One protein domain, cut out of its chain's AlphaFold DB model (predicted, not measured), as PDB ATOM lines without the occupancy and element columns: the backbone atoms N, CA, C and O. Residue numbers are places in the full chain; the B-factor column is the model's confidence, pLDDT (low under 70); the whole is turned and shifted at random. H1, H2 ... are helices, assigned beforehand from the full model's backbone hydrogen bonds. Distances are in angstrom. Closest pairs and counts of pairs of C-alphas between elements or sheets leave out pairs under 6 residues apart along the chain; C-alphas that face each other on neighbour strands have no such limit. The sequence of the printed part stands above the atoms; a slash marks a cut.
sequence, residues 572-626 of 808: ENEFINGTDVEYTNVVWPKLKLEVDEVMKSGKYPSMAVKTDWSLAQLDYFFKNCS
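AT A GLANCE: This is residues 572 to 626 of the 808 residues of an uncharacterized protein of Artemisia annua (UniProt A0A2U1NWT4). One long helix, H1, makes the length; its residues 572 to 587 stick out as a free arm. Beyond the other end of H1 the chain folds back through short H2 into short H3, which packs on residues 591 to 599 of H1. The 55 printed residues, with three named helices and no named strand, are all helix in class and loose, with a radius of gyration of the C-alphas of 13.4 A and spans of 42 by 18 by 16 A.

IN THESE COORDINATES: H1, residues 572 to 600, runs 40.0 A from C-alpha 572 at (25.679, 32.445, -1.328), with a kink of 36 degrees near residue 585. H2 is residues 607 to 612, 8.9 A; H3 is residues 615 to 622, 10.6 A, ending at C-alpha 622 at (4.308, 28.080, -26.140).

HOW THE PARTS SIT: H1 touches H3 with residues 591 to 599 alone, the closest C-alphas, of Lys 592 and Gln 617, being 6.4 A apart. They run the same way at 35.3 degrees, only just a steep tilt. H2 and H3 are close but not clearly touching; their closest C-alphas, of Lys 610 and Leu 618, are 7.2 A apart. H1 and H2 are apart. Every O i to N i+4 pair is within hydrogen-bond range in H2 and H3, and 22 of 25 in H1.

THE WHOLE: The printed part has no cut and no long link. The pLDDT is under 70 at residues 572 to 579.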
ATOM      1  N   GLU A 572      26.667  33.318  -0.671       65.88
ATOM      2  CA  GLU A 572      25.679  32.445  -1.328       65.88
ATOM      3  C   GLU A 572      24.927  33.201  -2.438       65.88
ATOM      4  O   GLU A 572      24.789  32.688  -3.550       65.88
ATOM      5  N   ASN A 573      24.540  34.456  -2.187       66.88
ATOM      6  CA  ASN A 573      23.923  35.325  -3.189       66.88
ATOM      7  C   ASN A 573      24.863  35.619  -4.373       66.88
ATOM      8  O   ASN A 573      24.427  35.547  -5.522       66.88
ATOM      9  N   GLU A 574      26.142  35.932  -4.140       68.50
ATOM     10  CA  GLU A 574      27.127  36.120  -5.221       68.50
ATOM     11  C   GLU A 574      27.299  34.849  -6.067       68.50
ATOM     12  O   GLU A 574      27.329  34.933  -7.298       68.50
ATOM     13  N   PHE A 575      27.342  33.671  -5.436       63.97
ATOM     14  CA  PHE A 575      27.448  32.392  -6.142       63.97
ATOM     15  C   PHE A 575      26.220  32.105  -7.023       63.97
ATOM     16  O   PHE A 575      26.381  31.801  -8.207       63.97
ATOM     17  N   ILE A 576      25.005  32.259  -6.479       64.81
ATOM     18  CA  ILE A 576      23.744  32.042  -7.212       64.81
ATOM     19  C   ILE A 576      23.646  32.990  -8.416       64.81
ATOM     20  O   ILE A 576      23.433  32.535  -9.545       64.81
ATOM     21  N   ASN A 577      23.884  34.290  -8.200       65.94
ATOM     22  CA  ASN A 577      23.882  35.290  -9.271       65.94
ATOM     23  C   ASN A 577      24.928  34.970 -10.357       65.94
ATOM     24  O   ASN A 577      24.657  35.158 -11.542       65.94
ATOM     25  N   GLY A 578      26.101  34.448  -9.977       68.62
ATOM     26  CA  GLY A 578      27.123  33.991 -10.921       68.62
ATOM     27  C   GLY A 578      26.628  32.872 -11.846       68.62
ATOM     28  O   GLY A 578      26.771  32.977 -13.067       68.62
ATOM     29  N   THR A 579      25.989  31.837 -11.291       67.62
ATOM     30  CA  THR A 579      25.420  30.736 -12.092       67.62
ATOM     31  C   THR A 579      24.288  31.179 -13.022       67.62
ATOM     32  O   THR A 579      24.238  30.729 -14.170       67.62
ATOM     33  N   ASP A 580      23.419  32.095 -12.585       79.62
ATOM     34  CA  ASP A 580      22.330  32.608 -13.426       79.62
ATOM     35  C   ASP A 580      22.855  33.469 -14.591       79.62
ATOM     36  O   ASP A 580      22.319  33.418 -15.705       79.62
ATOM     37  N   VAL A 581      23.950  34.212 -14.385       86.00
ATOM     38  CA  VAL A 581      24.629  34.982 -15.444       86.00
ATOM     39  C   VAL A 581      25.283  34.065 -16.486       86.00
ATOM     40  O   VAL A 581      25.191  34.357 -17.681       86.00
ATOM     41  N   GLU A 582      25.890  32.939 -16.100       87.75
ATOM     42  CA  GLU A 582      26.404  31.967 -17.081       87.75
ATOM     43  C   GLU A 582      25.260  31.273 -17.840       87.75
ATOM     44  O   GLU A 582      25.291  31.190 -19.075       87.75
ATOM     45  N   TYR A 583      24.209  30.840 -17.132       91.69
ATOM     46  CA  TYR A 583      23.054  30.194 -17.757       91.69
ATOM     47  C   TYR A 583      22.391  31.108 -18.796       91.69
ATOM     48  O   TYR A 583      22.187  30.694 -19.939       91.69
ATOM     49  N   THR A 584      22.106  32.363 -18.440       90.44
ATOM     50  CA  THR A 584      21.422  33.319 -19.329       90.44
ATOM     51  C   THR A 584      22.248  33.738 -20.548       90.44
ATOM     52  O   THR A 584      21.665  33.937 -21.615       90.44
ATOM     53  N   ASN A 585      23.578  33.838 -20.433       92.56
ATOM     54  CA  ASN A 585      24.437  34.310 -21.528       92.56
ATOM     55  C   ASN A 585      25.020  33.191 -22.411       92.56
ATOM     56  O   ASN A 585      25.281  33.436 -23.588       92.56
ATOM     57  N   VAL A 586      25.237  31.979 -21.882       93.19
ATOM     58  CA  VAL A 586      25.969  30.906 -22.593       93.19
ATOM     59  C   VAL A 586      25.095  29.690 -22.902       93.19
ATOM     60  O   VAL A 586      25.224  29.093 -23.977       93.19
ATOM     61  N   VAL A 587      24.211  29.307 -21.978       94.69
ATOM     62  CA  VAL A 587      23.385  28.093 -22.100       94.69
ATOM     63  C   VAL A 587      22.056  28.410 -22.782       94.69
ATOM     64  O   VAL A 587      21.697  27.775 -23.777       94.69
ATOM     65  N   TRP A 588      21.350  29.431 -22.297       96.44
ATOM     66  CA  TRP A 588      20.029  29.816 -22.781       96.44
ATOM     67  C   TRP A 588      19.983  30.145 -24.285       96.44
ATOM     68  O   TRP A 588      19.068  29.651 -24.942       96.44
ATOM     69  N   PRO A 589      20.956  30.853 -24.901       97.25
ATOM     70  CA  PRO A 589      20.931  31.085 -26.348       97.25
ATOM     71  C   PRO A 589      20.981  29.794 -27.177       97.25
ATOM     72  O   PRO A 589      20.350  29.730 -28.227       97.25
ATOM     73  N   LYS A 590      21.674  28.750 -26.699       96.81
ATOM     74  CA  LYS A 590      21.759  27.444 -27.378       96.81
ATOM     75  C   LYS A 590      20.439  26.679 -27.262       96.81
ATOM     76  O   LYS A 590      19.891  26.255 -28.272       96.81
ATOM     77  N   LEU A 591      19.897  26.594 -26.044       96.94
ATOM     78  CA  LEU A 591      18.588  25.982 -25.772       96.94
ATOM     79  C   LEU A 591      17.451  26.678 -26.537       96.94
ATOM     80  O   LEU A 591      16.510  26.033 -26.994       96.94
ATOM     81  N   LYS A 592      17.544  28.002 -26.699       97.25
ATOM     82  CA  LYS A 592      16.603  28.801 -27.483       97.25
ATOM     83  C   LYS A 592      16.720  28.516 -28.987       97.25
ATOM     84  O   LYS A 592      15.688  28.385 -29.639       97.25
ATOM     85  N   LEU A 593      17.937  28.403 -29.529       96.81
ATOM     86  CA  LEU A 593      18.159  28.086 -30.948       96.81
ATOM     87  C   LEU A 593      17.557  26.730 -31.339       96.81
ATOM     88  O   LEU A 593      16.908  26.652 -32.375       96.81
ATOM     89  N   GLU A 594      17.681  25.716 -30.482       96.88
ATOM     90  CA  GLU A 594      17.044  24.401 -30.659       96.88
ATOM     91  C   GLU A 594      15.514  24.521 -30.839       96.88
ATOM     92  O   GLU A 594      14.927  23.968 -31.772       96.88
ATOM     93  N   VAL A 595      14.857  25.318 -29.989       97.12
ATOM     94  CA  VAL A 595      13.410  25.575 -30.085       97.12
ATOM     95  C   VAL A 595      13.075  26.439 -31.307       97.12
ATOM     96  O   VAL A 595      12.072  26.184 -31.971       97.12
ATOM     97  N   ASP A 596      13.905  27.433 -31.644       96.69
ATOM     98  CA  ASP A 596      13.744  28.258 -32.850       96.69
ATOM     99  C   ASP A 596      13.881  27.418 -34.140       96.69
ATOM    100  O   ASP A 596      13.192  27.701 -35.119       96.69
ATOM    101  N   GLU A 597      14.727  26.385 -34.173       96.38
ATOM    102  CA  GLU A 597      14.840  25.435 -35.293       96.38
ATOM    103  C   GLU A 597      13.605  24.541 -35.414       96.38
ATOM    104  O   GLU A 597      13.020  24.439 -36.498       96.38
ATOM    105  N   VAL A 598      13.133  23.973 -34.301       96.12
ATOM    106  CA  VAL A 598      11.886  23.196 -34.285       96.12
ATOM    107  C   VAL A 598      10.688  24.060 -34.697       96.12
ATOM    108  O   VAL A 598       9.871  23.607 -35.499       96.12
ATOM    109  N   MET A 599      10.602  25.319 -34.257       96.25
ATOM    110  CA  MET A 599       9.550  26.250 -34.693       96.25
ATOM    111  C   MET A 599       9.640  26.608 -36.185       96.25
ATOM    112  O   MET A 599       8.611  26.632 -36.859       96.25
ATOM    113  N   LYS A 600      10.845  26.807 -36.739       95.62
ATOM    114  CA  LYS A 600      11.044  27.017 -38.191       95.62
ATOM    115  C   LYS A 600      10.679  25.792 -39.034       95.62
ATOM    116  O   LYS A 600      10.355  25.957 -40.205       95.62
ATOM    117  N   SER A 601      10.727  24.582 -38.471       95.25
ATOM    118  CA  SER A 601      10.445  23.342 -39.212       95.25
ATOM    119  C   SER A 601       8.984  23.187 -39.662       95.25
ATOM    120  O   SER A 601       8.696  22.324 -40.492       95.25
ATOM    121  N   GLY A 602       8.056  23.957 -39.079       93.69
ATOM    122  CA  GLY A 602       6.610  23.838 -39.312       93.69
ATOM    123  C   GLY A 602       5.974  22.534 -38.806       93.69
ATOM    124  O   GLY A 602       4.772  22.343 -38.964       93.69
ATOM    125  N   LYS A 603       6.751  21.625 -38.196       93.75
ATOM    126  CA  LYS A 603       6.269  20.347 -37.655       93.75
ATOM    127  C   LYS A 603       6.134  20.431 -36.141       93.75
ATOM    128  O   LYS A 603       7.128  20.585 -35.433       93.75
ATOM    129  N   TYR A 604       4.909  20.297 -35.639       94.94
ATOM    130  CA  TYR A 604       4.639  20.387 -34.206       94.94
ATOM    131  C   TYR A 604       5.408  19.289 -33.439       94.94
ATOM    132  O   TYR A 604       5.229  18.106 -33.742       94.94
ATOM    133  N   PRO A 605       6.277  19.637 -32.466       95.75
ATOM    134  CA  PRO A 605       7.151  18.660 -31.824       95.75
ATOM    135  C   PRO A 605       6.371  17.587 -31.060       95.75
ATOM    136  O   PRO A 605       5.435  17.884 -30.307       95.75
ATOM    137  N   SER A 606       6.798  16.335 -31.239       95.12
ATOM    138  CA  SER A 606       6.232  15.172 -30.554       95.12
ATOM    139  C   SER A 606       6.444  15.255 -29.039       95.12
ATOM    140  O   SER A 606       7.312  15.982 -28.548       95.12
ATOM    141  N   MET A 607       5.660  14.492 -28.269       91.31
ATOM    142  CA  MET A 607       5.770  14.527 -26.806       91.31
ATOM    143  C   MET A 607       7.159  14.109 -26.305       91.31
ATOM    144  O   MET A 607       7.608  14.675 -25.319       91.31
ATOM    145  N   ALA A 608       7.861  13.211 -27.009       92.81
ATOM    146  CA  ALA A 608       9.225  12.805 -26.663       92.81
ATOM    147  C   ALA A 608      10.219  13.982 -26.724       92.81
ATOM    148  O   ALA A 608      10.927  14.241 -25.757       92.81
ATOM    149  N   VAL A 609      10.193  14.770 -27.809       93.44
ATOM    150  CA  VAL A 609      11.028  15.984 -27.932       93.44
ATOM    151  C   VAL A 609      10.693  16.984 -26.819       93.44
ATOM    152  O   VAL A 609      11.580  17.590 -26.227       93.44
ATOM    153  N   LYS A 610       9.408  17.117 -26.466       94.69
ATOM    154  CA  LYS A 610       8.967  18.010 -25.384       94.69
ATOM    155  C   LYS A 610       9.322  17.529 -23.976       94.69
ATOM    156  O   LYS A 610       9.389  18.372 -23.087       94.69
ATOM    157  N   THR A 611       9.512  16.229 -23.744       93.94
ATOM    158  CA  THR A 611       9.927  15.711 -22.427       93.94
ATOM    159  C   THR A 611      11.412  15.912 -22.144       93.94
ATOM    160  O   THR A 611      11.780  16.005 -20.975       93.94
ATOM    161  N   ASP A 612      12.237  16.036 -23.186       95.81
ATOM    162  CA  ASP A 612      13.675  16.306 -23.052       95.81
ATOM    163  C   ASP A 612      13.978  17.813 -22.892       95.81
ATOM    164  O   ASP A 612      15.055  18.198 -22.433       95.81
ATOM    165  N   TRP A 613      13.014  18.682 -23.217       97.00
ATOM    166  CA  TRP A 613      13.130  20.135 -23.094       97.00
ATOM    167  C   TRP A 613      13.036  20.653 -21.656       97.00
ATOM    168  O   TRP A 613      12.188  20.261 -20.852       97.00
ATOM    169  N   SER A 614      13.860  21.658 -21.359       96.50
ATOM    170  CA  SER A 614      13.766  22.425 -20.115       96.50
ATOM    171  C   SER A 614      12.461  23.234 -20.026       96.50
ATOM    172  O   SER A 614      11.879  23.647 -21.031       96.50
ATOM    173  N   LEU A 615      12.019  23.551 -18.802       95.38
ATOM    174  CA  LEU A 615      10.813  24.367 -18.575       95.38
ATOM    175  C   LEU A 615      10.877  25.739 -19.272       95.38
ATOM    176  O   LEU A 615       9.853  26.234 -19.736       95.38
ATOM    177  N   ALA A 616      12.073  26.327 -19.388       96.06
ATOM    178  CA  ALA A 616      12.286  27.578 -20.110       96.06
ATOM    179  C   ALA A 616      12.104  27.410 -21.631       96.06
ATOM    180  O   ALA A 616      11.470  28.251 -22.263       96.06
ATOM    181  N   GLN A 617      12.588  26.307 -22.217       97.44
ATOM    182  CA  GLN A 617      12.356  25.974 -23.631       97.44
ATOM    183  C   GLN A 617      10.870  25.758 -23.928       97.44
ATOM    184  O   GLN A 617      10.367  26.283 -24.919       97.44
ATOM    185  N   LEU A 618      10.150  25.055 -23.050       96.62
ATOM    186  CA  LEU A 618       8.705  24.838 -23.181       96.62
ATOM    187  C   LEU A 618       7.913  26.153 -23.093       96.62
ATOM    188  O   LEU A 618       7.062  26.411 -23.944       96.62
ATOM    189  N   ASP A 619       8.211  27.011 -22.116       97.12
ATOM    190  CA  ASP A 619       7.596  28.340 -21.986       97.12
ATOM    191  C   ASP A 619       7.895  29.236 -23.204       97.12
ATOM    192  O   ASP A 619       6.992  29.881 -23.744       97.12
ATOM    193  N   TYR A 620       9.134  29.220 -23.703       97.50
ATOM    194  CA  TYR A 620       9.521  29.939 -24.916       97.50
ATOM    195  C   TYR A 620       8.824  29.393 -26.175       97.50
ATOM    196  O   TYR A 620       8.363  30.191 -26.995       97.50
ATOM    197  N   PHE A 621       8.670  28.070 -26.307       97.62
ATOM    198  CA  PHE A 621       7.900  27.443 -27.385       97.62
ATOM    199  C   PHE A 621       6.440  27.907 -27.354       97.62
ATOM    200  O   PHE A 621       5.963  28.486 -28.328       97.62
ATOM    201  N   PHE A 622       5.734  27.733 -26.232       95.94
ATOM    202  CA  PHE A 622       4.308  28.080 -26.140       95.94
ATOM    203  C   PHE A 622       4.031  29.588 -26.285       95.94
ATOM    204  O   PHE A 622       2.953  29.971 -26.730       95.94
ATOM    205  N   LYS A 623       5.002  30.460 -25.977       96.56
ATOM    206  CA  LYS A 623       4.904  31.916 -26.213       96.56
ATOM    207  C   LYS A 623       5.132  32.346 -27.666       96.56
ATOM    208  O   LYS A 623       4.903  33.515 -27.989       96.56
ATOM    209  N   ASN A 624       5.616  31.454 -28.530       96.56
ATOM    210  CA  ASN A 624       5.949  31.782 -29.916       96.56
ATOM    211  C   ASN A 624       5.294  30.864 -30.955       96.56
ATOM    212  O   ASN A 624       5.185  31.289 -32.099       96.56
ATOM    213  N   CYS A 625       4.809  29.671 -30.595       95.06
ATOM    214  CA  CYS A 625       4.272  28.690 -31.542       95.06
ATOM    215  C   CYS A 625       3.141  29.247 -32.429       95.06
ATOM    216  O   CYS A 625       3.137  28.993 -33.631       95.06
ATOM    217  N   SER A 626       2.262  30.101 -31.895       93.31
ATOM    218  CA  SER A 626       1.214  30.784 -32.670       93.31
ATOM    219  C   SER A 626       1.759  31.689 -33.788       93.31
ATOM    220  O   SER A 626       1.170  31.760 -34.863       93.31
TER     221      SER A 626